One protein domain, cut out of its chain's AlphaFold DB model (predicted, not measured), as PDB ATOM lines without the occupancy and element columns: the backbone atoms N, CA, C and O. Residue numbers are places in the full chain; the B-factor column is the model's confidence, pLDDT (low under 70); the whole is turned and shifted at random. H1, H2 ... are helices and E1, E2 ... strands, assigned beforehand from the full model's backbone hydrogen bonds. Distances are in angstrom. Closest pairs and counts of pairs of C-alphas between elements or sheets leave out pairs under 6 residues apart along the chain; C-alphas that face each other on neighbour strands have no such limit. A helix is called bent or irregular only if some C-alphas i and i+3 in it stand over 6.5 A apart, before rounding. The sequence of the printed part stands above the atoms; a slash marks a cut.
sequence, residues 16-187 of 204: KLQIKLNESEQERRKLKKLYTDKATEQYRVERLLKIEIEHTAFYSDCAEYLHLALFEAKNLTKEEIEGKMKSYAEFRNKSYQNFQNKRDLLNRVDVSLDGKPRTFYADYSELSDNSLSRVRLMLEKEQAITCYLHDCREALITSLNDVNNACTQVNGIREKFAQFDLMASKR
ATOM      1  N   LYS A  16     -15.361  40.732  45.702       83.94
ATOM      2  CA  LYS A  16     -15.733  39.456  46.344       83.94
ATOM      3  C   LYS A  16     -15.971  38.331  45.335       83.94
ATOM      4  O   LYS A  16     -15.574  37.196  45.591       83.94
ATOM      5  N   LEU A  17     -16.611  38.623  44.201       79.56
ATOM      6  CA  LEU A  17     -16.810  37.642  43.129       79.56
ATOM      7  C   LEU A  17     -15.487  37.256  42.460       79.56
ATOM      8  O   LEU A  17     -15.278  36.077  42.189       79.56
ATOM      9  N   GLN A  18     -14.576  38.210  42.261       80.62
ATOM     10  CA  GLN A  18     -13.252  37.945  41.698       80.62
ATOM     11  C   GLN A  18     -12.409  37.046  42.612       80.62
ATOM     12  O   GLN A  18     -11.749  36.129  42.126       80.62
ATOM     13  N   ILE A  19     -12.453  37.269  43.930       85.56
ATOM     14  CA  ILE A  19     -11.763  36.416  44.912       85.56
ATOM     15  C   ILE A  19     -12.302  34.984  44.843       85.56
ATOM     16  O   ILE A  19     -11.523  34.050  44.668       85.56
ATOM     17  N   LYS A  20     -13.630  34.809  44.873       81.50
ATOM     18  CA  LYS A  20     -14.262  33.484  44.767       81.50
ATOM     19  C   LYS A  20     -13.942  32.774  43.451       81.50
ATOM     20  O   LYS A  20     -13.752  31.560  43.436       81.50
ATOM     21  N   LEU A  21     -13.885  33.516  42.344       80.75
ATOM     22  CA  LEU A  21     -13.497  32.964  41.048       80.75
ATOM     23  C   LEU A  21     -12.048  32.460  41.079       80.75
ATOM     24  O   LEU A  21     -11.789  31.340  40.651       80.75
ATOM     25  N   ASN A  22     -11.126  33.239  41.650       83.94
ATOM     26  CA  ASN A  22      -9.723  32.842  41.782       83.94
ATOM     27  C   ASN A  22      -9.553  31.593  42.667       83.94
ATOM     28  O   ASN A  22      -8.792  30.693  42.313       83.94
ATOM     29  N   GLU A  23     -10.274  31.513  43.789       83.06
ATOM     30  CA  GLU A  23     -10.288  30.335  44.670       83.06
ATOM     31  C   GLU A  23     -10.805  29.094  43.926       83.06
ATOM     32  O   GLU A  23     -10.156  28.045  43.935       83.06
ATOM     33  N   SER A  24     -11.917  29.232  43.196       75.44
ATOM     34  CA  SER A  24     -12.494  28.157  42.379       75.44
ATOM     35  C   SER A  24     -11.543  27.698  41.266       75.44
ATOM     36  O   SER A  24     -11.362  26.497  41.043       75.44
ATOM     37  N   GLU A  25     -10.864  28.629  40.592       76.56
ATOM     38  CA  GLU A  25      -9.851  28.296  39.592       76.56
ATOM     39  C   GLU A  25      -8.642  27.577  40.198       76.56
ATOM     40  O   GLU A  25      -8.106  26.648  39.585       76.56
ATOM     41  N   GLN A  26      -8.205  27.982  41.392       76.69
ATOM     42  CA  GLN A  26      -7.111  27.330  42.106       76.69
ATOM     43  C   GLN A  26      -7.485  25.897  42.500       76.69
ATOM     44  O   GLN A  26      -6.681  24.979  42.322       76.69
ATOM     45  N   GLU A  27      -8.703  25.685  42.987       76.88
ATOM     46  CA  GLU A  27      -9.219  24.360  43.331       76.88
ATOM     47  C   GLU A  27      -9.348  23.462  42.096       76.88
ATOM     48  O   GLU A  27      -8.866  22.325  42.099       76.88
ATOM     49  N   ARG A  28      -9.842  24.006  40.976       74.25
ATOM     50  CA  ARG A  28      -9.859  23.303  39.685       74.25
ATOM     51  C   ARG A  28      -8.457  22.869  39.247       74.25
ATOM     52  O   ARG A  28      -8.288  21.752  38.758       74.25
ATOM     53  N   ARG A  29      -7.434  23.714  39.431       74.94
ATOM     54  CA  ARG A  29      -6.032  23.362  39.122       74.94
ATOM     55  C   ARG A  29      -5.509  22.240  40.023       74.94
ATOM     56  O   ARG A  29      -4.825  21.351  39.521       74.94
ATOM     57  N   LYS A  30      -5.843  22.245  41.320       73.44
ATOM     58  CA  LYS A  30      -5.472  21.170  42.262       73.44
ATOM     59  C   LYS A  30      -6.094  19.831  41.857       73.44
ATOM     60  O   LYS A  30      -5.379  18.836  41.780       73.44
ATOM     61  N   LEU A  31      -7.389  19.821  41.539       70.56
ATOM     62  CA  LEU A  31      -8.099  18.619  41.087       70.56
ATOM     63  C   LEU A  31      -7.539  18.084  39.766       70.56
ATOM     64  O   LEU A  31      -7.304  16.884  39.643       70.56
ATOM     65  N   LYS A  32      -7.256  18.973  38.803       71.81
ATOM     66  CA  LYS A  32      -6.626  18.589  37.534       71.81
ATOM     67  C   LYS A  32      -5.270  17.919  37.765       71.81
ATOM     68  O   LYS A  32      -5.005  16.873  37.185       71.81
ATOM     69  N   LYS A  33      -4.439  18.490  38.645       76.31
ATOM     70  CA  LYS A  33      -3.147  17.904  39.018       76.31
ATOM     71  C   LYS A  33      -3.321  16.513  39.640       76.31
ATOM     72  O   LYS A  33      -2.671  15.581  39.192       76.31
ATOM     73  N   LEU A  34      -4.239  16.357  40.597       72.00
ATOM     74  CA  LEU A  34      -4.509  15.071  41.249       72.00
ATOM     75  C   LEU A  34      -4.947  13.986  40.252       72.00
ATOM     76  O   LEU A  34      -4.510  12.841  40.351       72.00
ATOM     77  N   TYR A  35      -5.809  14.338  39.295       68.19
ATOM     78  CA  TYR A  35      -6.242  13.415  38.247       68.19
ATOM     79  C   TYR A  35      -5.071  12.991  37.353       68.19
ATOM     80  O   TYR A  35      -4.881  11.803  37.104       68.19
ATOM     81  N   THR A  36      -4.249  13.953  36.931       70.75
ATOM     82  CA  THR A  36      -3.033  13.697  36.151       70.75
ATOM     83  C   THR A  36      -2.045  12.794  36.894       70.75
ATOM     84  O   THR A  36      -1.499  11.864  36.298       70.75
ATOM     85  N   ASP A  37      -1.839  13.032  38.191       72.62
ATOM     86  CA  ASP A  37      -0.936  12.235  39.025       72.62
ATOM     87  C   ASP A  37      -1.445  10.782  39.132       72.62
ATOM     88  O   ASP A  37      -0.685   9.848  38.877       72.62
ATOM     89  N   LYS A  38      -2.751  10.579  39.376       69.94
ATOM     90  CA  LYS A  38      -3.375   9.241  39.392       69.94
ATOM     91  C   LYS A  38      -3.282   8.515  38.053       69.94
ATOM     92  O   LYS A  38      -2.955   7.332  38.024       69.94
ATOM     93  N   ALA A  39      -3.570   9.204  36.949       70.56
ATOM     94  CA  ALA A  39      -3.471   8.614  35.617       70.56
ATOM     95  C   ALA A  39      -2.029   8.170  35.323       70.56
ATOM     96  O   ALA A  39      -1.799   7.062  34.845       70.56
ATOM     97  N   THR A  40      -1.047   9.004  35.677       74.25
ATOM     98  CA  THR A  40       0.382   8.690  35.525       74.25
ATOM     99  C   THR A  40       0.789   7.480  36.364       74.25
ATOM    100  O   THR A  40       1.487   6.593  35.869       74.25
ATOM    101  N   GLU A  41       0.341   7.412  37.619       71.94
ATOM    102  CA  GLU A  41       0.603   6.272  38.499       71.94
ATOM    103  C   GLU A  41       0.018   4.977  37.926       71.94
ATOM    104  O   GLU A  41       0.705   3.957  37.869       71.94
ATOM    105  N   GLN A  42      -1.214   5.023  37.417       71.56
ATOM    106  CA  GLN A  42      -1.840   3.860  36.798       71.56
ATOM    107  C   GLN A  42      -1.051   3.364  35.577       71.56
ATOM    108  O   GLN A  42      -0.782   2.166  35.481       71.56
ATOM    109  N   TYR A  43      -0.581   4.267  34.710       72.62
ATOM    110  CA  TYR A  43       0.290   3.895  33.591       72.62
ATOM    111  C   TYR A  43       1.585   3.212  34.052       72.62
ATOM    112  O   TYR A  43       1.998   2.216  33.456       72.62
ATOM    113  N   ARG A  44       2.228   3.706  35.118       74.19
ATOM    114  CA  ARG A  44       3.441   3.082  35.679       74.19
ATOM    115  C   ARG A  44       3.162   1.676  36.210       74.19
ATOM    116  O   ARG A  44       3.929   0.759  35.923       74.19
ATOM    117  N   VAL A  45       2.049   1.487  36.921       71.00
ATOM    118  CA  VAL A  45       1.627   0.174  37.438       71.00
ATOM    119  C   VAL A  45       1.354  -0.812  36.306       71.00
ATOM    120  O   VAL A  45       1.797  -1.956  36.367       71.00
ATOM    121  N   GLU A  46       0.661  -0.384  35.251       72.44
ATOM    122  CA  GLU A  46       0.401  -1.227  34.080       72.44
ATOM    123  C   GLU A  46       1.692  -1.646  33.369       72.44
ATOM    124  O   GLU A  46       1.803  -2.775  32.891       72.44
ATOM    125  N   ARG A  47       2.689  -0.759  33.309       78.56
ATOM    126  CA  ARG A  47       3.998  -1.053  32.709       78.56
ATOM    127  C   ARG A  47       4.811  -2.023  33.549       78.56
ATOM    128  O   ARG A  47       5.293  -3.010  33.000       78.56
ATOM    129  N   LEU A  48       4.884  -1.805  34.860       75.94
ATOM    130  CA  LEU A  48       5.508  -2.745  35.793       75.94
ATOM    131  C   LEU A  48       4.850  -4.120  35.740       75.94
ATOM    132  O   LEU A  48       5.532  -5.138  35.729       75.94
ATOM    133  N   LEU A  49       3.526  -4.162  35.612       73.25
ATOM    134  CA  LEU A  49       2.816  -5.417  35.436       73.25
ATOM    135  C   LEU A  49       3.186  -6.123  34.126       73.25
ATOM    136  O   LEU A  49       3.348  -7.338  34.123       73.25
ATOM    137  N   LYS A  50       3.320  -5.387  33.018       76.00
ATOM    138  CA  LYS A  50       3.774  -5.956  31.738       76.00
ATOM    139  C   LYS A  50       5.207  -6.474  31.825       76.00
ATOM    140  O   LYS A  50       5.480  -7.544  31.299       76.00
ATOM    141  N   ILE A  51       6.089  -5.750  32.516       78.81
ATOM    142  CA  ILE A  51       7.451  -6.213  32.818       78.81
ATOM    143  C   ILE A  51       7.395  -7.535  33.580       78.81
ATOM    144  O   ILE A  51       8.088  -8.477  33.208       78.81
ATOM    145  N   GLU A  52       6.541  -7.619  34.598       74.38
ATOM    146  CA  GLU A  52       6.388  -8.837  35.385       74.38
ATOM    147  C   GLU A  52       5.835  -9.991  34.547       74.38
ATOM    148  O   GLU A  52       6.323 -11.102  34.647       74.38
ATOM    149  N   ILE A  53       4.866  -9.739  33.661       73.06
ATOM    150  CA  ILE A  53       4.350 -10.764  32.738       73.06
ATOM    151  C   ILE A  53       5.462 -11.296  31.823       73.06
ATOM    152  O   ILE A  53       5.558 -12.503  31.628       73.06
ATOM    153  N   GLU A  54       6.305 -10.419  31.275       80.50
ATOM    154  CA  GLU A  54       7.447 -10.823  30.443       80.50
ATOM    155  C   GLU A  54       8.502 -11.597  31.250       80.50
ATOM    156  O   GLU A  54       9.119 -12.529  30.736       80.50
ATOM    157  N   HIS A  55       8.681 -11.251  32.526       79.12
ATOM    158  CA  HIS A  55       9.556 -11.964  33.454       79.12
ATOM    159  C   HIS A  55       9.029 -13.374  33.769       79.12
ATOM    160  O   HIS A  55       9.765 -14.352  33.615       79.12
ATOM    161  N   THR A  56       7.734 -13.496  34.094       73.88
ATOM    162  CA  THR A  56       7.045 -14.782  34.276       73.88
ATOM    163  C   THR A  56       7.142 -15.642  33.018       73.88
ATOM    164  O   THR A  56       7.409 -16.841  33.106       73.88
ATOM    165  N   ALA A  57       6.919 -15.046  31.842       76.19
ATOM    166  CA  ALA A  57       6.971 -15.746  30.562       76.19
ATOM    167  C   ALA A  57       8.373 -16.308  30.301       76.19
ATOM    168  O   ALA A  57       8.502 -17.495  30.030       76.19
ATOM    169  N   PHE A  58       9.425 -15.506  30.505       83.38
ATOM    170  CA  PHE A  58      10.810 -15.969  30.383       83.38
ATOM    171  C   PHE A  58      11.087 -17.220  31.227       83.38
ATOM    172  O   PHE A  58      11.674 -18.189  30.738       83.38
ATOM    173  N   TYR A  59      10.681 -17.207  32.498       79.19
ATOM    174  CA  TYR A  59      10.905 -18.353  33.369       79.19
ATOM    175  C   TYR A  59      10.010 -19.545  33.031       79.19
ATOM    176  O   TYR A  59      10.475 -20.678  33.129       79.19
ATOM    177  N   SER A  60       8.773 -19.303  32.594       75.81
ATOM    178  CA  SER A  60       7.860 -20.356  32.133       75.81
ATOM    179  C   SER A  60       8.410 -21.060  30.891       75.81
ATOM    180  O   SER A  60       8.479 -22.283  30.871       75.81
ATOM    181  N   ASP A  61       8.926 -20.310  29.917       81.38
ATOM    182  CA  ASP A  61       9.543 -20.871  28.712       81.38
ATOM    183  C   ASP A  61      10.791 -21.710  29.055       81.38
ATOM    184  O   ASP A  61      11.027 -22.782  28.494       81.38
ATOM    185  N   CYS A  62      11.607 -21.245  30.011       83.50
ATOM    186  CA  CYS A  62      12.748 -22.017  30.516       83.50
ATOM    187  C   CYS A  62      12.301 -23.321  31.192       83.50
ATOM    188  O   CYS A  62      12.983 -24.342  31.094       83.50
ATOM    189  N   ALA A  63      11.170 -23.270  31.889       79.81
ATOM    190  CA  ALA A  63      10.595 -24.374  32.640       79.81
ATOM    191  C   ALA A  63      10.050 -25.431  31.688       79.81
ATOM    192  O   ALA A  63      10.398 -26.599  31.828       79.81
ATOM    193  N   GLU A  64       9.288 -25.012  30.684       81.31
ATOM    194  CA  GLU A  64       8.763 -25.878  29.635       81.31
ATOM    195  C   GLU A  64       9.897 -26.576  28.873       81.31
ATOM    196  O   GLU A  64       9.871 -27.798  28.710       81.31
ATOM    197  N   TYR A  65      10.950 -25.838  28.499       86.75
ATOM    198  CA  TYR A  65      12.127 -26.425  27.855       86.75
ATOM    199  C   TYR A  65      12.750 -27.530  28.717       86.75
ATOM    200  O   TYR A  65      12.993 -28.643  28.242       86.75
ATOM    201  N   LEU A  66      13.036 -27.225  29.988       84.44
ATOM    202  CA  LEU A  66      13.654 -28.188  30.898       84.44
ATOM    203  C   LEU A  66      12.726 -29.367  31.191       84.44
ATOM    204  O   LEU A  66      13.209 -30.488  31.323       84.44
ATOM    205  N   HIS A  67      11.417 -29.142  31.261       80.62
ATOM    206  CA  HIS A  67      10.431 -30.192  31.476       80.62
ATOM    207  C   HIS A  67      10.365 -31.156  30.288       80.62
ATOM    208  O   HIS A  67      10.386 -32.372  30.482       80.62
ATOM    209  N   LEU A  68      10.362 -30.634  29.058       83.12
ATOM    210  CA  LEU A  68      10.435 -31.438  27.836       83.12
ATOM    211  C   LEU A  68      11.741 -32.237  27.777       83.12
ATOM    212  O   LEU A  68      11.713 -33.451  27.578       83.12
ATOM    213  N   ALA A  69      12.879 -31.586  28.038       83.88
ATOM    214  CA  ALA A  69      14.174 -32.263  28.095       83.88
ATOM    215  C   ALA A  69      14.195 -33.359  29.173       83.88
ATOM    216  O   ALA A  69      14.692 -34.458  28.933       83.88
ATOM    217  N   LEU A  70      13.603 -33.093  30.342       81.06
ATOM    218  CA  LEU A  70      13.462 -34.071  31.413       81.06
ATOM    219  C   LEU A  70      12.574 -35.236  30.998       81.06
ATOM    220  O   LEU A  70      12.908 -36.370  31.328       81.06
ATOM    221  N   PHE A  71      11.460 -34.994  30.306       78.25
ATOM    222  CA  PHE A  71      10.571 -36.042  29.807       78.25
ATOM    223  C   PHE A  71      11.316 -36.988  28.859       78.25
ATOM    224  O   PHE A  71      11.280 -38.207  29.066       78.25
ATOM    225  N   GLU A  72      12.052 -36.413  27.904       78.31
ATOM    226  CA  GLU A  72      12.871 -37.117  26.914       78.31
ATOM    227  C   GLU A  72      14.059 -37.861  27.529       78.31
ATOM    228  O   GLU A  72      14.418 -38.920  27.021       78.31
ATOM    229  N   ALA A  73      14.621 -37.371  28.643       77.19
ATOM    230  CA  ALA A  73      15.845 -37.891  29.263       77.19
ATOM    231  C   ALA A  73      15.853 -39.409  29.507       77.19
ATOM    232  O   ALA A  73      16.917 -40.013  29.517       77.19
ATOM    233  N   LYS A  74      14.680 -40.049  29.636       71.88
ATOM    234  CA  LYS A  74      14.571 -41.512  29.765       71.88
ATOM    235  C   LYS A  74      15.101 -42.279  28.549       71.88
ATOM    236  O   LYS A  74      15.424 -43.451  28.684       71.88
ATOM    237  N   ASN A  75      15.163 -41.661  27.381       73.25
ATOM    238  CA  ASN A  75      15.603 -42.315  26.151       73.25
ATOM    239  C   ASN A  75      16.918 -41.735  25.622       73.25
ATOM    240  O   ASN A  75      17.324 -42.103  24.524       73.25
ATOM    241  N   LEU A  76      17.538 -40.817  26.367       74.56
ATOM    242  CA  LEU A  76      18.726 -40.098  25.933       74.56
ATOM    243  C   LEU A  76      19.986 -40.688  26.567       74.56
ATOM    244  O   LEU A  76      19.979 -41.104  27.727       74.56
ATOM    245  N   THR A  77      21.086 -40.688  25.819       81.25
ATOM    246  CA  THR A  77      22.411 -40.975  26.369       81.25
ATOM    247  C   THR A  77      22.912 -39.809  27.219       81.25
ATOM    248  O   THR A  77      22.378 -38.695  27.199       81.25
ATOM    249  N   LYS A  78      23.998 -40.052  27.954       81.81
ATOM    250  CA  LYS A  78      24.672 -39.018  28.737       81.81
ATOM    251  C   LYS A  78      25.073 -37.820  27.866       81.81
ATOM    252  O   LYS A  78      24.795 -36.678  28.227       81.81
ATOM    253  N   GLU A  79      25.674 -38.080  26.708       85.69
ATOM    254  CA  GLU A  79      26.113 -37.056  25.755       85.69
ATOM    255  C   GLU A  79      24.929 -36.249  25.205       85.69
ATOM    256  O   GLU A  79      25.024 -35.032  25.039       85.69
ATOM    257  N   GLU A  80      23.791 -36.899  24.954       84.12
ATOM    258  CA  GLU A  80      22.578 -36.232  24.477       84.12
ATOM    259  C   GLU A  80      21.969 -35.318  25.548       84.12
ATOM    260  O   GLU A  80      21.568 -34.192  25.240       84.12
ATOM    261  N   ILE A  81      21.952 -35.745  26.814       81.75
ATOM    262  CA  ILE A  81      21.485 -34.910  27.929       81.75
ATOM    263  C   ILE A  81      22.444 -33.729  28.173       81.75
ATOM    264  O   ILE A  81      21.987 -32.598  28.362       81.75
ATOM    265  N   GLU A  82      23.763 -33.936  28.119       86.44
ATOM    266  CA  GLU A  82      24.749 -32.843  28.177       86.44
ATOM    267  C   GLU A  82      24.547 -31.848  27.020       86.44
ATOM    268  O   GLU A  82      24.569 -30.627  27.227       86.44
ATOM    269  N   GLY A  83      24.249 -32.356  25.819       88.56
ATOM    270  CA  GLY A  83      23.834 -31.558  24.667       88.56
ATOM    271  C   GLY A  83      22.588 -30.715  24.956       88.56
ATOM    272  O   GLY A  83      22.607 -29.500  24.746       88.56
ATOM    273  N   LYS A  84      21.532 -31.315  25.525       87.25
ATOM    274  CA  LYS A  84      20.305 -30.601  25.933       87.25
ATOM    275  C   LYS A  84      20.580 -29.516  26.971       87.25
ATOM    276  O   LYS A  84      19.995 -28.438  26.871       87.25
ATOM    277  N   MET A  85      21.481 -29.761  27.925       88.19
ATOM    278  CA  MET A  85      21.887 -28.775  28.934       88.19
ATOM    279  C   MET A  85      22.636 -27.590  28.325       88.19
ATOM    280  O   MET A  85      22.401 -26.442  28.714       88.19
ATOM    281  N   LYS A  86      23.501 -27.841  27.338       92.88
ATOM    282  CA  LYS A  86      24.169 -26.775  26.586       92.88
ATOM    283  C   LYS A  86      23.163 -25.957  25.772       92.88
ATOM    284  O   LYS A  86      23.162 -24.731  25.865       92.88
ATOM    285  N   SER A  87      22.258 -26.622  25.056       92.06
ATOM    286  CA  SER A  87      21.182 -25.957  24.313       92.06
ATOM    287  C   SER A  87      20.250 -25.159  25.229       92.06
ATOM    288  O   SER A  87      19.856 -24.051  24.872       92.06
ATOM    289  N   TYR A  88      19.959 -25.650  26.439       91.50
ATOM    290  CA  TYR A  88      19.212 -24.890  27.443       91.50
ATOM    291  C   TYR A  88      19.952 -23.614  27.864       91.50
ATOM    292  O   TYR A  88      19.334 -22.557  27.968       91.50
ATOM    293  N   ALA A  89      21.267 -23.673  28.088       90.50
ATOM    294  CA  ALA A  89      22.045 -22.490  28.457       90.50
ATOM    295  C   ALA A  89      22.015 -21.415  27.353       90.50
ATOM    296  O   ALA A  89      21.839 -20.228  27.645       90.50
ATOM    297  N   GLU A  90      22.134 -21.830  26.091       94.75
ATOM    298  CA  GLU A  90      22.025 -20.949  24.922       94.75
ATOM    299  C   GLU A  90      20.616 -20.354  24.790       94.75
ATOM    300  O   GLU A  90      20.465 -19.135  24.653       94.75
ATOM    301  N   PHE A  91      19.585 -21.198  24.909       92.94
ATOM    302  CA  PHE A  91      18.184 -20.788  24.924       92.94
ATOM    303  C   PHE A  91      17.919 -19.755  26.023       92.94
ATOM    304  O   PHE A  91      17.457 -18.653  25.734       92.94
ATOM    305  N   ARG A  92      18.282 -20.068  27.273       91.12
ATOM    306  CA  ARG A  92      18.081 -19.199  28.435       91.12
ATOM    307  C   ARG A  92      18.755 -17.849  28.239       91.12
ATOM    308  O   ARG A  92      18.139 -16.828  28.524       91.12
ATOM    309  N   ASN A  93      19.990 -17.822  27.740       92.50
ATOM    310  CA  ASN A  93      20.679 -16.561  27.465       92.50
ATOM    311  C   ASN A  93      19.935 -15.728  26.422       92.50
ATOM    312  O   ASN A  93      19.702 -14.541  26.644       92.50
ATOM    313  N   LYS A  94      19.519 -16.338  25.307       93.31
ATOM    314  CA  LYS A  94      18.781 -15.632  24.255       93.31
ATOM    315  C   LYS A  94      17.434 -15.108  24.759       93.31
ATOM    316  O   LYS A  94      17.112 -13.942  24.537       93.31
ATOM    317  N   SER A  95      16.676 -15.938  25.469       88.38
ATOM    318  CA  SER A  95      15.382 -15.567  26.047       88.38
ATOM    319  C   SER A  95      15.533 -14.474  27.108       88.38
ATOM    320  O   SER A  95      14.755 -13.525  27.114       88.38
ATOM    321  N   TYR A  96      16.586 -14.526  27.930       88.81
ATOM    322  CA  TYR A  96      16.879 -13.493  28.925       88.81
ATOM    323  C   TYR A  96      17.228 -12.149  28.282       88.81
ATOM    324  O   TYR A  96      16.721 -11.116  28.712       88.81
ATOM    325  N   GLN A  97      18.046 -12.143  27.226       92.38
ATOM    326  CA  GLN A  97      18.338 -10.918  26.471       92.38
ATOM    327  C   GLN A  97      17.066 -10.328  25.853       92.38
ATOM    328  O   GLN A  97      16.853  -9.118  25.891       92.38
ATOM    329  N   ASN A  98      16.180 -11.179  25.333       90.62
ATOM    330  CA  ASN A  98      14.904 -10.735  24.782       90.62
ATOM    331  C   ASN A  98      13.997 -10.123  25.865       90.62
ATOM    332  O   ASN A  98      13.432  -9.048  25.664       90.62
ATOM    333  N   PHE A  99      13.918 -10.762  27.036       88.75
ATOM    334  CA  PHE A  99      13.238 -10.221  28.213       88.75
ATOM    335  C   PHE A  99      13.807  -8.855  28.623       88.75
ATOM    336  O   PHE A  99      13.038  -7.911  28.781       88.75
ATOM    337  N   GLN A 100      15.133  -8.718  28.739       87.44
ATOM    338  CA  GLN A 100      15.778  -7.452  29.114       87.44
ATOM    339  C   GLN A 100      15.454  -6.330  28.120       87.44
ATOM    340  O   GLN A 100      15.023  -5.255  28.530       87.44
ATOM    341  N   ASN A 101      15.535  -6.603  26.815       89.00
ATOM    342  CA  ASN A 101      15.184  -5.623  25.784       89.00
ATOM    343  C   ASN A 101      13.722  -5.159  25.891       89.00
ATOM    344  O   ASN A 101      13.430  -3.964  25.808       89.00
ATOM    345  N   LYS A 102      12.787  -6.095  26.098       87.50
ATOM    346  CA  LYS A 102      11.370  -5.760  26.305       87.50
ATOM    347  C   LYS A 102      11.155  -4.995  27.606       87.50
ATOM    348  O   LYS A 102      10.373  -4.045  27.622       87.50
ATOM    349  N   ARG A 103      11.846  -5.379  28.681       85.44
ATOM    350  CA  ARG A 103      11.794  -4.692  29.972       85.44
ATOM    351  C   ARG A 103      12.217  -3.241  29.821       85.44
ATOM    352  O   ARG A 103      11.493  -2.364  30.276       85.44
ATOM    353  N   ASP A 104      13.337  -2.984  29.161       86.00
ATOM    354  CA  ASP A 104      13.863  -1.631  28.990       86.00
ATOM    355  C   ASP A 104      12.926  -0.761  28.138       86.00
ATOM    356  O   ASP A 104      12.686   0.401  28.473       86.00
ATOM    357  N   LEU A 105      12.296  -1.342  27.108       83.56
ATOM    358  CA  LEU A 105      11.248  -0.673  26.328       83.56
ATOM    359  C   LEU A 105      10.007  -0.344  27.174       83.56
ATOM    360  O   LEU A 105       9.416   0.723  27.026       83.56
ATOM    361  N   LEU A 106       9.590  -1.264  28.046       82.06
ATOM    362  CA  LEU A 106       8.424  -1.091  28.913       82.06
ATOM    363  C   LEU A 106       8.695  -0.160  30.098       82.06
ATOM    364  O   LEU A 106       7.757   0.451  30.607       82.06
ATOM    365  N   ASN A 107       9.949  -0.054  30.533       81.12
ATOM    366  CA  ASN A 107      10.333   0.732  31.697       81.12
ATOM    367  C   ASN A 107      10.206   2.238  31.436       81.12
ATOM    368  O   ASN A 107       9.888   2.996  32.347       81.12
ATOM    369  N   ARG A 108      10.413   2.686  30.195       81.62
ATOM    370  CA  ARG A 108      10.285   4.098  29.831       81.62
ATOM    371  C   ARG A 108       8.852   4.441  29.423       81.62
ATOM    372  O   ARG A 108       8.282   3.844  28.513       81.62
ATOM    373  N   VAL A 109       8.287   5.463  30.059       71.50
ATOM    374  CA  VAL A 109       6.931   5.955  29.801       71.50
ATOM    375  C   VAL A 109       6.990   7.420  29.393       71.50
ATOM    376  O   VAL A 109       7.202   8.294  30.229       71.50
ATOM    377  N   ASP A 110       6.770   7.696  28.111       75.88
ATOM    378  CA  ASP A 110       6.667   9.060  27.597       75.88
ATOM    379  C   ASP A 110       5.184   9.465  27.519       75.88
ATOM    380  O   ASP A 110       4.386   8.811  26.846       75.88
ATOM    381  N   VAL A 111       4.797  10.533  28.223       69.62
ATOM    382  CA  VAL A 111       3.411  11.028  28.302       69.62
ATOM    383  C   VAL A 111       3.386  12.531  28.036       69.62
ATOM    384  O   VAL A 111       4.227  13.273  28.539       69.62
ATOM    385  N   SER A 112       2.403  13.010  27.273       69.69
ATOM    386  CA  SER A 112       2.150  14.447  27.129       69.69
ATOM    387  C   SER A 112       1.157  14.901  28.194       69.69
ATOM    388  O   SER A 112      -0.007  14.505  28.171       69.69
ATOM    389  N   LEU A 113       1.614  15.724  29.138       66.25
ATOM    390  CA  LEU A 113       0.793  16.275  30.214       66.25
ATOM    391  C   LEU A 113       0.707  17.790  30.054       66.25
ATOM    392  O   LEU A 113       1.727  18.478  30.036       66.25
ATOM    393  N   ASP A 114      -0.514  18.310  29.913       67.38
ATOM    394  CA  ASP A 114      -0.774  19.735  29.658       67.38
ATOM    395  C   ASP A 114      -0.002  20.292  28.442       67.38
ATOM    396  O   ASP A 114       0.468  21.429  28.447       67.38
ATOM    397  N   GLY A 115       0.160  19.471  27.397       68.44
ATOM    398  CA  GLY A 115       0.886  19.836  26.177       68.44
ATOM    399  C   GLY A 115       2.412  19.840  26.317       68.44
ATOM    400  O   GLY A 115       3.097  20.265  25.389       68.44
ATOM    401  N   LYS A 116       2.958  19.375  27.450       74.75
ATOM    402  CA  LYS A 116       4.402  19.227  27.669       74.75
ATOM    403  C   LYS A 116       4.784  17.746  27.743       74.75
ATOM    404  O   LYS A 116       4.172  17.014  28.524       74.75
ATOM    405  N   PRO A 117       5.806  17.301  26.993       74.31
ATOM    406  CA  PRO A 117       6.303  15.939  27.115       74.31
ATOM    407  C   PRO A 117       6.945  15.741  28.492       74.31
ATOM    408  O   PRO A 117       7.704  16.588  28.970       74.31
ATOM    409  N   ARG A 118       6.635  14.615  29.129       75.50
ATOM    410  CA  ARG A 118       7.299  14.128  30.337       75.50
ATOM    411  C   ARG A 118       7.653  12.662  30.164       75.50
ATOM    412  O   ARG A 118       6.858  11.894  29.632       75.50
ATOM    413  N   THR A 119       8.822  12.293  30.665       77.88
ATOM    414  CA  THR A 119       9.267  10.906  30.746       77.88
ATOM    415  C   THR A 119       9.198  10.456  32.191       77.88
ATOM    416  O   THR A 119       9.626  11.172  33.097       77.88
ATOM    417  N   PHE A 120       8.672   9.260  32.391       73.19
ATOM    418  CA  PHE A 120       8.621   8.577  33.666       73.19
ATOM    419  C   PHE A 120       9.241   7.193  33.522       73.19
ATOM    420  O   PHE A 120       9.234   6.616  32.433       73.19
ATOM    421  N   TYR A 121       9.738   6.659  34.628       74.56
ATOM    422  CA  TYR A 121      10.218   5.288  34.695       74.56
ATOM    423  C   TYR A 121       9.247   4.453  35.518       74.56
ATOM    424  O   TYR A 121       8.709   4.913  36.530       74.56
ATOM    425  N   ALA A 122       8.986   3.238  35.055       68.88
ATOM    426  CA  ALA A 122       8.197   2.252  35.768       68.88
ATOM    427  C   ALA A 122       9.109   1.565  36.804       68.88
ATOM    428  O   ALA A 122       9.409   0.382  36.696       68.88
ATOM    429  N   ASP A 123       9.597   2.342  37.778       66.38
ATOM    430  CA  ASP A 123      10.440   1.856  38.871       66.38
ATOM    431  C   ASP A 123       9.610   1.655  40.147       66.38
ATOM    432  O   ASP A 123       8.733   2.452  40.491       66.38
ATOM    433  N   TYR A 124       9.917   0.578  40.863       59.28
ATOM    434  CA  TYR A 124       9.324   0.221  42.145       59.28
ATOM    435  C   TYR A 124       9.513   1.321  43.194       59.28
ATOM    436  O   TYR A 124       8.639   1.517  44.034       59.28
ATOM    437  N   SER A 125      10.629   2.051  43.143       61.88
ATOM    438  CA  SER A 125      10.959   3.101  44.116       61.88
ATOM    439  C   SER A 125       9.983   4.289  44.115       61.88
ATOM    440  O   SER A 125       9.908   5.012  45.108       61.88
ATOM    441  N   GLU A 126       9.200   4.473  43.043       61.31
ATOM    442  CA  GLU A 126       8.310   5.627  42.859       61.31
ATOM    443  C   GLU A 126       6.805   5.282  42.868       61.31
ATOM    444  O   GLU A 126       5.977   6.125  42.507       61.31
ATOM    445  N   LEU A 127       6.427   4.051  43.235       64.38
ATOM    446  CA  LEU A 127       5.026   3.620  43.341       64.38
ATOM    447  C   LEU A 127       4.462   3.787  44.760       64.38
ATOM    448  O   LEU A 127       5.183   3.660  45.744       64.38
ATOM    449  N   SER A 128       3.142   3.985  44.877       66.38
ATOM    450  CA  SER A 128       2.464   3.948  46.181       66.38
ATOM    451  C   SER A 128       2.481   2.551  46.822       66.38
ATOM    452  O   SER A 128       2.531   1.526  46.136       66.38
ATOM    453  N   ASP A 129       2.355   2.498  48.151       67.12
ATOM    454  CA  ASP A 129       2.389   1.260  48.949       67.12
ATOM    455  C   ASP A 129       1.342   0.210  48.529       67.12
ATOM    456  O   ASP A 129       1.606  -0.996  48.553       67.12
ATOM    457  N   ASN A 130       0.156   0.645  48.091       64.81
ATOM    458  CA  ASN A 130      -0.889  -0.258  47.594       64.81
ATOM    459  C   ASN A 130      -0.495  -0.902  46.260       64.81
ATOM    460  O   ASN A 130      -0.718  -2.099  46.047       64.81
ATOM    461  N   SER A 131       0.111  -0.119  45.368       63.81
ATOM    462  CA  SER A 131       0.641  -0.600  44.094       63.81
ATOM    463  C   SER A 131       1.807  -1.565  44.332       63.81
ATOM    464  O   SER A 131       1.807  -2.669  43.789       63.81
ATOM    465  N   LEU A 132       2.722  -1.224  45.245       61.66
ATOM    466  CA  LEU A 132       3.835  -2.077  45.677       61.66
ATOM    467  C   LEU A 132       3.382  -3.417  46.262       61.66
ATOM    468  O   LEU A 132       3.931  -4.457  45.906       61.66
ATOM    469  N   SER A 133       2.362  -3.421  47.121       67.50
ATOM    470  CA  SER A 133       1.828  -4.649  47.732       67.50
ATOM    471  C   SER A 133       1.289  -5.625  46.683       67.50
ATOM    472  O   SER A 133       1.517  -6.833  46.757       67.50
ATOM    473  N   ARG A 134       0.622  -5.096  45.652       64.19
ATOM    474  CA  ARG A 134       0.110  -5.887  44.530       64.19
ATOM    475  C   ARG A 134       1.227  -6.517  43.707       64.19
ATOM    476  O   ARG A 134       1.072  -7.660  43.284       64.19
ATOM    477  N   VAL A 135       2.322  -5.793  43.486       61.88
ATOM    478  CA  VAL A 135       3.468  -6.322  42.740       61.88
ATOM    479  C   VAL A 135       4.290  -7.299  43.592       61.88
ATOM    480  O   VAL A 135       4.681  -8.348  43.092       61.88
ATOM    481  N   ARG A 136       4.448  -7.061  44.902       64.69
ATOM    482  CA  ARG A 136       5.094  -8.007  45.837       64.69
ATOM    483  C   ARG A 136       4.442  -9.389  45.831       64.69
ATOM    484  O   ARG A 136       5.138 -10.387  45.702       64.69
ATOM    485  N   LEU A 137       3.111  -9.448  45.859       66.81
ATOM    486  CA  LEU A 137       2.374 -10.716  45.772       66.81
ATOM    487  C   LEU A 137       2.573 -11.442  44.424       66.81
ATOM    488  O   LEU A 137       2.316 -12.640  44.304       66.81
ATOM    489  N   MET A 138       2.984 -10.724  43.375       61.53
ATOM    490  CA  MET A 138       3.366 -11.330  42.097       61.53
ATOM    491  C   MET A 138       4.810 -11.833  42.138       61.53
ATOM    492  O   MET A 138       5.045 -12.961  41.723       61.53
ATOM    493  N   LEU A 139       5.733 -11.074  42.732       61.69
ATOM    494  CA  LEU A 139       7.132 -11.482  42.918       61.69
ATOM    495  C   LEU A 139       7.278 -12.752  43.775       61.69
ATOM    496  O   LEU A 139       8.111 -13.605  43.477       61.69
ATOM    497  N   GLU A 140       6.438 -12.936  44.796       67.31
ATOM    498  CA  GLU A 140       6.387 -14.189  45.573       67.31
ATOM    499  C   GLU A 140       6.052 -15.408  44.696       67.31
ATOM    500  O   GLU A 140       6.523 -16.519  44.941       67.31
ATOM    501  N   LYS A 141       5.262 -15.218  43.633       64.62
ATOM    502  CA  LYS A 141       4.933 -16.290  42.684       64.62
ATOM    503  C   LYS A 141       6.089 -16.577  41.729       64.62
ATOM    504  O   LYS A 141       6.294 -17.739  41.391       64.62
ATOM    505  N   GLU A 142       6.875 -15.571  41.360       60.97
ATOM    506  CA  GLU A 142       8.090 -15.764  40.557       60.97
ATOM    507  C   GLU A 142       9.171 -16.549  41.294       60.97
ATOM    508  O   GLU A 142       9.868 -17.372  40.697       60.97
ATOM    509  N   GLN A 143       9.288 -16.350  42.608       65.69
ATOM    510  CA  GLN A 143      10.171 -17.174  43.433       65.69
ATOM    511  C   GLN A 143       9.794 -18.657  43.323       65.69
ATOM    512  O   GLN A 143      10.677 -19.501  43.186       65.69
ATOM    513  N   ALA A 144       8.496 -18.981  43.280       67.12
ATOM    514  CA  ALA A 144       8.041 -20.356  43.086       67.12
ATOM    515  C   ALA A 144       8.434 -20.926  41.708       67.12
ATOM    516  O   ALA A 144       8.835 -22.086  41.632       67.12
ATOM    517  N   ILE A 145       8.380 -20.125  40.634       67.81
ATOM    518  CA  ILE A 145       8.815 -20.555  39.290       67.81
ATOM    519  C   ILE A 145      10.342 -20.732  39.239       67.81
ATOM    520  O   ILE A 145      10.848 -21.681  38.642       67.81
ATOM    521  N   THR A 146      11.097 -19.871  39.921       69.44
ATOM    522  CA  THR A 146      12.559 -20.001  40.020       69.44
ATOM    523  C   THR A 146      12.961 -21.299  40.730       69.44
ATOM    524  O   THR A 146      13.851 -22.007  40.258       69.44
ATOM    525  N   CYS A 147      12.277 -21.656  41.823       74.38
ATOM    526  CA  CYS A 147      12.466 -22.947  42.490       74.38
ATOM    527  C   CYS A 147      12.098 -24.120  41.568       74.38
ATOM    528  O   CYS A 147      12.854 -25.082  41.468       74.38
ATOM    529  N   TYR A 148      10.988 -24.012  40.832       74.50
ATOM    530  CA  TYR A 148      10.565 -25.025  39.861       74.50
ATOM    531  C   TYR A 148      11.637 -25.294  38.786       74.50
ATOM    532  O   TYR A 148      11.942 -26.445  38.471       74.50
ATOM    533  N   LEU A 149      12.261 -24.239  38.257       75.94
ATOM    534  CA  LEU A 149      13.353 -24.339  37.283       75.94
ATOM    535  C   LEU A 149      14.585 -25.045  37.838       75.94
ATOM    536  O   LEU A 149      15.202 -25.860  37.148       75.94
ATOM    537  N   HIS A 150      14.953 -24.705  39.072       82.50
ATOM    538  CA  HIS A 150      16.059 -25.344  39.771       82.50
ATOM    539  C   HIS A 150      15.810 -26.849  39.900       82.50
ATOM    540  O   HIS A 150      16.650 -27.647  39.487       82.50
ATOM    541  N   ASP A 151      14.626 -27.236  40.367       80.81
ATOM    542  CA  ASP A 151      14.261 -28.638  40.555       80.81
ATOM    543  C   ASP A 151      14.234 -29.416  39.219       80.81
ATOM    544  O   ASP A 151      14.662 -30.571  39.171       80.81
ATOM    545  N   CYS A 152      13.805 -28.792  38.108       77.75
ATOM    546  CA  CYS A 152      13.853 -29.412  36.773       77.75
ATOM    547  C   CYS A 152      15.291 -29.697  36.327       77.75
ATOM    548  O   CYS A 152      15.587 -30.766  35.789       77.75
ATOM    549  N   ARG A 153      16.187 -28.735  36.559       83.31
ATOM    550  CA  ARG A 153      17.604 -28.863  36.226       83.31
ATOM    551  C   ARG A 153      18.273 -29.945  37.068       83.31
ATOM    552  O   ARG A 153      18.978 -30.779  36.505       83.31
ATOM    553  N   GLU A 154      18.042 -29.956  38.378       83.62
ATOM    554  CA  GLU A 154      18.610 -30.973  39.269       83.62
ATOM    555  C   GLU A 154      18.112 -32.377  38.914       83.62
ATOM    556  O   GLU A 154      18.901 -33.322  38.890       83.62
ATOM    557  N   ALA A 155      16.835 -32.529  38.549       80.50
ATOM    558  CA  ALA A 155      16.302 -33.814  38.099       80.50
ATOM    559  C   ALA A 155      16.967 -34.302  36.804       80.50
ATOM    560  O   ALA A 155      17.326 -35.474  36.705       80.50
ATOM    561  N   LEU A 156      17.185 -33.406  35.837       81.81
ATOM    562  CA  LEU A 156      17.861 -33.736  34.582       81.81
ATOM    563  C   LEU A 156      19.331 -34.127  34.814       81.81
ATOM    564  O   LEU A 156      19.821 -35.082  34.215       81.81
ATOM    565  N   ILE A 157      20.019 -33.440  35.732       81.88
ATOM    566  CA  ILE A 157      21.381 -33.795  36.156       81.88
ATOM    567  C   ILE A 157      21.398 -35.142  36.884       81.88
ATOM    568  O   ILE A 157      22.273 -35.967  36.640       81.88
ATOM    569  N   THR A 158      20.428 -35.399  37.756       80.75
ATOM    570  CA  THR A 158      20.313 -36.688  38.448       80.75
ATOM    571  C   THR A 158      20.126 -37.828  37.446       80.75
ATOM    572  O   THR A 158      20.768 -38.866  37.592       80.75
ATOM    573  N   SER A 159      19.348 -37.616  36.377       75.06
ATOM    574  CA  SER A 159      19.219 -38.579  35.276       75.06
ATOM    575  C   SER A 159      20.543 -38.896  34.570       75.06
ATOM    576  O   SER A 159      20.726 -40.039  34.175       75.06
ATOM    577  N   LEU A 160      21.494 -37.954  34.459       74.75
ATOM    578  CA  LEU A 160      22.834 -38.247  33.910       74.75
ATOM    579  C   LEU A 160      23.604 -39.277  34.747       74.75
ATOM    580  O   LEU A 160      24.431 -40.014  34.211       74.75
ATOM    581  N   ASN A 161      23.376 -39.283  36.062       74.19
ATOM    582  CA  ASN A 161      24.122 -40.108  37.009       74.19
ATOM    583  C   ASN A 161      23.451 -41.462  37.278       74.19
ATOM    584  O   ASN A 161      24.109 -42.376  37.777       74.19
ATOM    585  N   ASP A 162      22.168 -41.612  36.944       69.75
ATOM    586  CA  ASP A 162      21.436 -42.867  37.090       69.75
ATOM    587  C   ASP A 162      21.445 -43.674  35.785       69.75
ATOM    588  O   ASP A 162      20.515 -43.630  34.978       69.75
ATOM    589  N   VAL A 163      22.513 -44.458  35.608       58.00
ATOM    590  CA  VAL A 163      22.756 -45.342  34.448       58.00
ATOM    591  C   VAL A 163      21.613 -46.352  34.226       58.00
ATOM    592  O   VAL A 163      21.482 -46.899  33.135       58.00
ATOM    593  N   ASN A 164      20.751 -46.569  35.229       60.84
ATOM    594  CA  ASN A 164      19.607 -47.473  35.159       60.84
ATOM    595  C   ASN A 164      18.249 -46.763  35.280       60.84
ATOM    596  O   ASN A 164      17.290 -47.408  35.676       60.84
ATOM    597  N   ASN A 165      18.123 -45.481  34.916       56.66
ATOM    598  CA  ASN A 165      16.860 -44.798  34.561       56.66
ATOM    599  C   ASN A 165      15.667 -44.904  35.554       56.66
ATOM    600  O   ASN A 165      14.530 -44.546  35.226       56.66
ATOM    601  N   ALA A 166      15.899 -45.408  36.768       60.84
ATOM    602  CA  ALA A 166      14.893 -45.802  37.751       60.84
ATOM    603  C   ALA A 166      14.820 -44.806  38.917       60.84
ATOM    604  O   ALA A 166      14.250 -45.107  39.967       60.84
ATOM    605  N   CYS A 167      15.379 -43.609  38.729       65.62
ATOM    606  CA  CYS A 167      15.450 -42.579  39.744       65.62
ATOM    607  C   CYS A 167      14.051 -42.180  40.234       65.62
ATOM    608  O   CYS A 167      13.287 -41.469  39.573       65.62
ATOM    609  N   THR A 168      13.715 -42.612  41.447       66.38
ATOM    610  CA  THR A 168      12.460 -42.279  42.133       66.38
ATOM    611  C   THR A 168      12.333 -40.782  42.410       66.38
ATOM    612  O   THR A 168      11.219 -40.258  42.390       66.38
ATOM    613  N   GLN A 169      13.454 -40.070  42.579       65.69
ATOM    614  CA  GLN A 169      13.462 -38.609  42.694       65.69
ATOM    615  C   GLN A 169      12.966 -37.948  41.404       65.69
ATOM    616  O   GLN A 169      12.113 -37.069  41.475       65.69
ATOM    617  N   VAL A 170      13.397 -38.419  40.228       66.56
ATOM    618  CA  VAL A 170      12.936 -37.889  38.930       66.56
ATOM    619  C   VAL A 170      11.434 -38.104  38.740       66.56
ATOM    620  O   VAL A 170      10.736 -37.191  38.302       66.56
ATOM    621  N   ASN A 171      10.904 -39.277  39.105       70.31
ATOM    622  CA  ASN A 171       9.467 -39.549  38.996       70.31
ATOM    623  C   ASN A 171       8.636 -38.672  39.954       70.31
ATOM    624  O   ASN A 171       7.668 -38.051  39.518       70.31
ATOM    625  N   GLY A 172       9.041 -38.547  41.224       71.81
ATOM    626  CA  GLY A 172       8.337 -37.693  42.191       71.81
ATOM    627  C   GLY A 172       8.401 -36.202  41.845       71.81
ATOM    628  O   GLY A 172       7.462 -35.452  42.108       71.81
ATOM    629  N   ILE A 173       9.493 -35.770  41.214       68.12
ATOM    630  CA  ILE A 173       9.653 -34.409  40.709       68.12
ATOM    631  C   ILE A 173       8.721 -34.165  39.503       68.12
ATOM    632  O   ILE A 173       7.970 -33.191  39.507       68.12
ATOM    633  N   ARG A 174       8.650 -35.090  38.531       67.31
ATOM    634  CA  ARG A 174       7.713 -35.010  37.388       67.31
ATOM    635  C   ARG A 174       6.242 -34.905  37.817       67.31
ATOM    636  O   ARG A 174       5.500 -34.118  37.235       67.31
ATOM    637  N   GLU A 175       5.819 -35.654  38.836       72.38
ATOM    638  CA  GLU A 175       4.439 -35.605  39.350       72.38
ATOM    639  C   GLU A 175       4.105 -34.269  40.023       72.38
ATOM    640  O   GLU A 175       3.073 -33.662  39.723       72.38
ATOM    641  N   LYS A 176       4.996 -33.768  40.890       69.06
ATOM    642  CA  LYS A 176       4.860 -32.426  41.485       69.06
ATOM    643  C   LYS A 176       4.798 -31.345  40.405       69.06
ATOM    644  O   LYS A 176       4.079 -30.357  40.548       69.06
ATOM    645  N   PHE A 177       5.513 -31.552  39.304       65.12
ATOM    646  CA  PHE A 177       5.553 -30.611  38.199       65.12
ATOM    647  C   PHE A 177       4.314 -30.612  37.323       65.12
ATOM    648  O   PHE A 177       3.842 -29.526  36.999       65.12
ATOM    649  N   ALA A 178       3.736 -31.773  37.015       66.56
ATOM    650  CA  ALA A 178       2.456 -31.839  36.310       66.56
ATOM    651  C   ALA A 178       1.361 -31.046  37.051       66.56
ATOM    652  O   ALA A 178       0.502 -30.420  36.433       66.56
ATOM    653  N   GLN A 179       1.416 -31.014  38.388       68.50
ATOM    654  CA  GLN A 179       0.509 -30.202  39.202       68.50
ATOM    655  C   GLN A 179       0.826 -28.701  39.130       68.50
ATOM    656  O   GLN A 179      -0.100 -27.892  39.034       68.50
ATOM    657  N   PHE A 180       2.105 -28.315  39.175       66.00
ATOM    658  CA  PHE A 180       2.514 -26.908  39.104       66.00
ATOM    659  C   PHE A 180       2.188 -26.281  37.743       66.00
ATOM    660  O   PHE A 180       1.637 -25.182  37.700       66.00
ATOM    661  N   ASP A 181       2.445 -27.002  36.653       61.81
ATOM    662  CA  ASP A 181       2.235 -26.538  35.278       61.81
ATOM    663  C   ASP A 181       0.744 -26.256  34.999       61.81
ATOM    664  O   ASP A 181       0.347 -25.190  34.513       61.81
ATOM    665  N   LEU A 182      -0.126 -27.147  35.490       64.69
ATOM    666  CA  LEU A 182      -1.580 -26.990  35.428       64.69
ATOM    667  C   LEU A 182      -2.082 -25.770  36.227       64.69
ATOM    668  O   LEU A 182      -3.090 -25.153  35.870       64.69
ATOM    669  N   MET A 183      -1.395 -25.410  37.316       63.53
ATOM    670  CA  MET A 183      -1.718 -24.227  38.119       63.53
ATOM    671  C   MET A 183      -1.143 -22.937  37.522       63.53
ATOM    672  O   MET A 183      -1.809 -21.901  37.587       63.53
ATOM    673  N   ALA A 184       0.058 -22.974  36.943       56.59
ATOM    674  CA  ALA A 184       0.709 -21.828  36.313       56.59
ATOM    675  C   ALA A 184      -0.069 -21.361  35.071       56.59
ATOM    676  O   ALA A 184      -0.427 -20.183  34.980       56.59
ATOM    677  N   SER A 185      -0.457 -22.297  34.199       55.59
ATOM    678  CA  SER A 185      -1.266 -22.021  33.003       55.59
ATOM    679  C   SER A 185      -2.639 -21.413  33.344       55.59
ATOM    680  O   SER A 185      -3.047 -20.391  32.776       55.59
ATOM    681  N   LYS A 186      -3.326 -21.949  34.367       63.78
ATOM    682  CA  LYS A 186      -4.586 -21.372  34.872       63.78
ATOM    683  C   LYS A 186      -4.400 -19.955  35.410       63.78
ATOM    684  O   LYS A 186      -5.193 -19.074  35.093       63.78
ATOM    685  N   ARG A 187      -3.342 -19.707  36.188       61.31
ATOM    686  CA  ARG A 187      -3.053 -18.378  36.758       61.31
ATOM    687  C   ARG A 187      -2.761 -17.337  35.680       61.31
ATOM    688  O   ARG A 187      -3.230 -16.209  35.815       61.31
TER     689      ARG A 187
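This is residues 16 to 187 of the 204 residues of an uncharacterized protein of Bacteroides sp. CAG:443 (UniProt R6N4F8). What shape does the printed part make? It is a long, thin up-and-down bundle of four helices, each running against the one before it: H2 and H3 pack along the later part of the very long H1, and H4 folds back on the last part of H3. Residues 16 to 31 of H1 stick out alone at one end, and the small strand hairpin E1 and E2 sits beside H1 at residues 33 to 48. What is it made of, and how large is it? The 172 printed residues hold H1, H2, E1, E2, H3 and H4 in that order, mostly helix, with an antiparallel sheet E1 - E2. The whole is extended, a rod with a radius of gyration of the C-alphas of 24.6 A and spans of 94 by 26 by 22 A.

Where do the first helices run? H1, residues 16 to 75, begins at C-alpha 16 (-15.733, 39.456, 46.344) and measures 89.9 A; it is only just irregular, with C-alphas 71 and 74 6.8 A apart. H2, residues 78 to 107, measures 42.4 A. What follows? Strands E1, residues 108 to 113, and E2, residues 116 to 121, measure 15.4 A and 16.7 A. H3, residues 129 to 161, measures 48.2 A, and H4, residues 168 to 187, measures 29.0 A and ends at C-alpha 187 (-3.053, -18.378, 36.758).

What does H1 touch? Its residues 47 to 73 touch H2 at a shallow tilt of 8 degrees, opposite ways, a helical hairpin whose closest C-alphas, Ile 51 and Arg 103, are 5.4 A apart. Its residues 45 to 74 touch H3 at a shallow tilt of 9 degrees, the same way, closest at the C-alphas of Ala 63 and Leu 149, 5.4 A. What else does H3 touch? It touches H4 at a shallow tilt of 29 degrees, opposite ways, a helical hairpin closest at the C-alphas of Ala 155 and Val 170, 5.4 A. H2 and H3 only just touch, with 3 pairs of C-alphas within 8 A, the closest being Lys 78 and Leu 160, 5.5 A; H2 and H4 are apart. What do the backbone atoms show? In the hairpin E1 and E2, N 109 and O 120 are 2.8 A apart, within hydrogen-bond range. Every O i to N i+4 pair is within range in H2, against 54 of 56 in H1, 25 of 29 in H3 and 15 of 16 in H4.

How far does it reach? The two C-alphas farthest apart, Lys 16 and Asn 164, are 94.5 A apart; without residues 16 to 31, which stand free, the body spans 71 by 26 by 22 A. Is it unbroken and confident? The printed part has no cut and no long link. Its mean pLDDT is 75.1, with 55 residues under 70, among them residues 122 to 146 and 176 to 187.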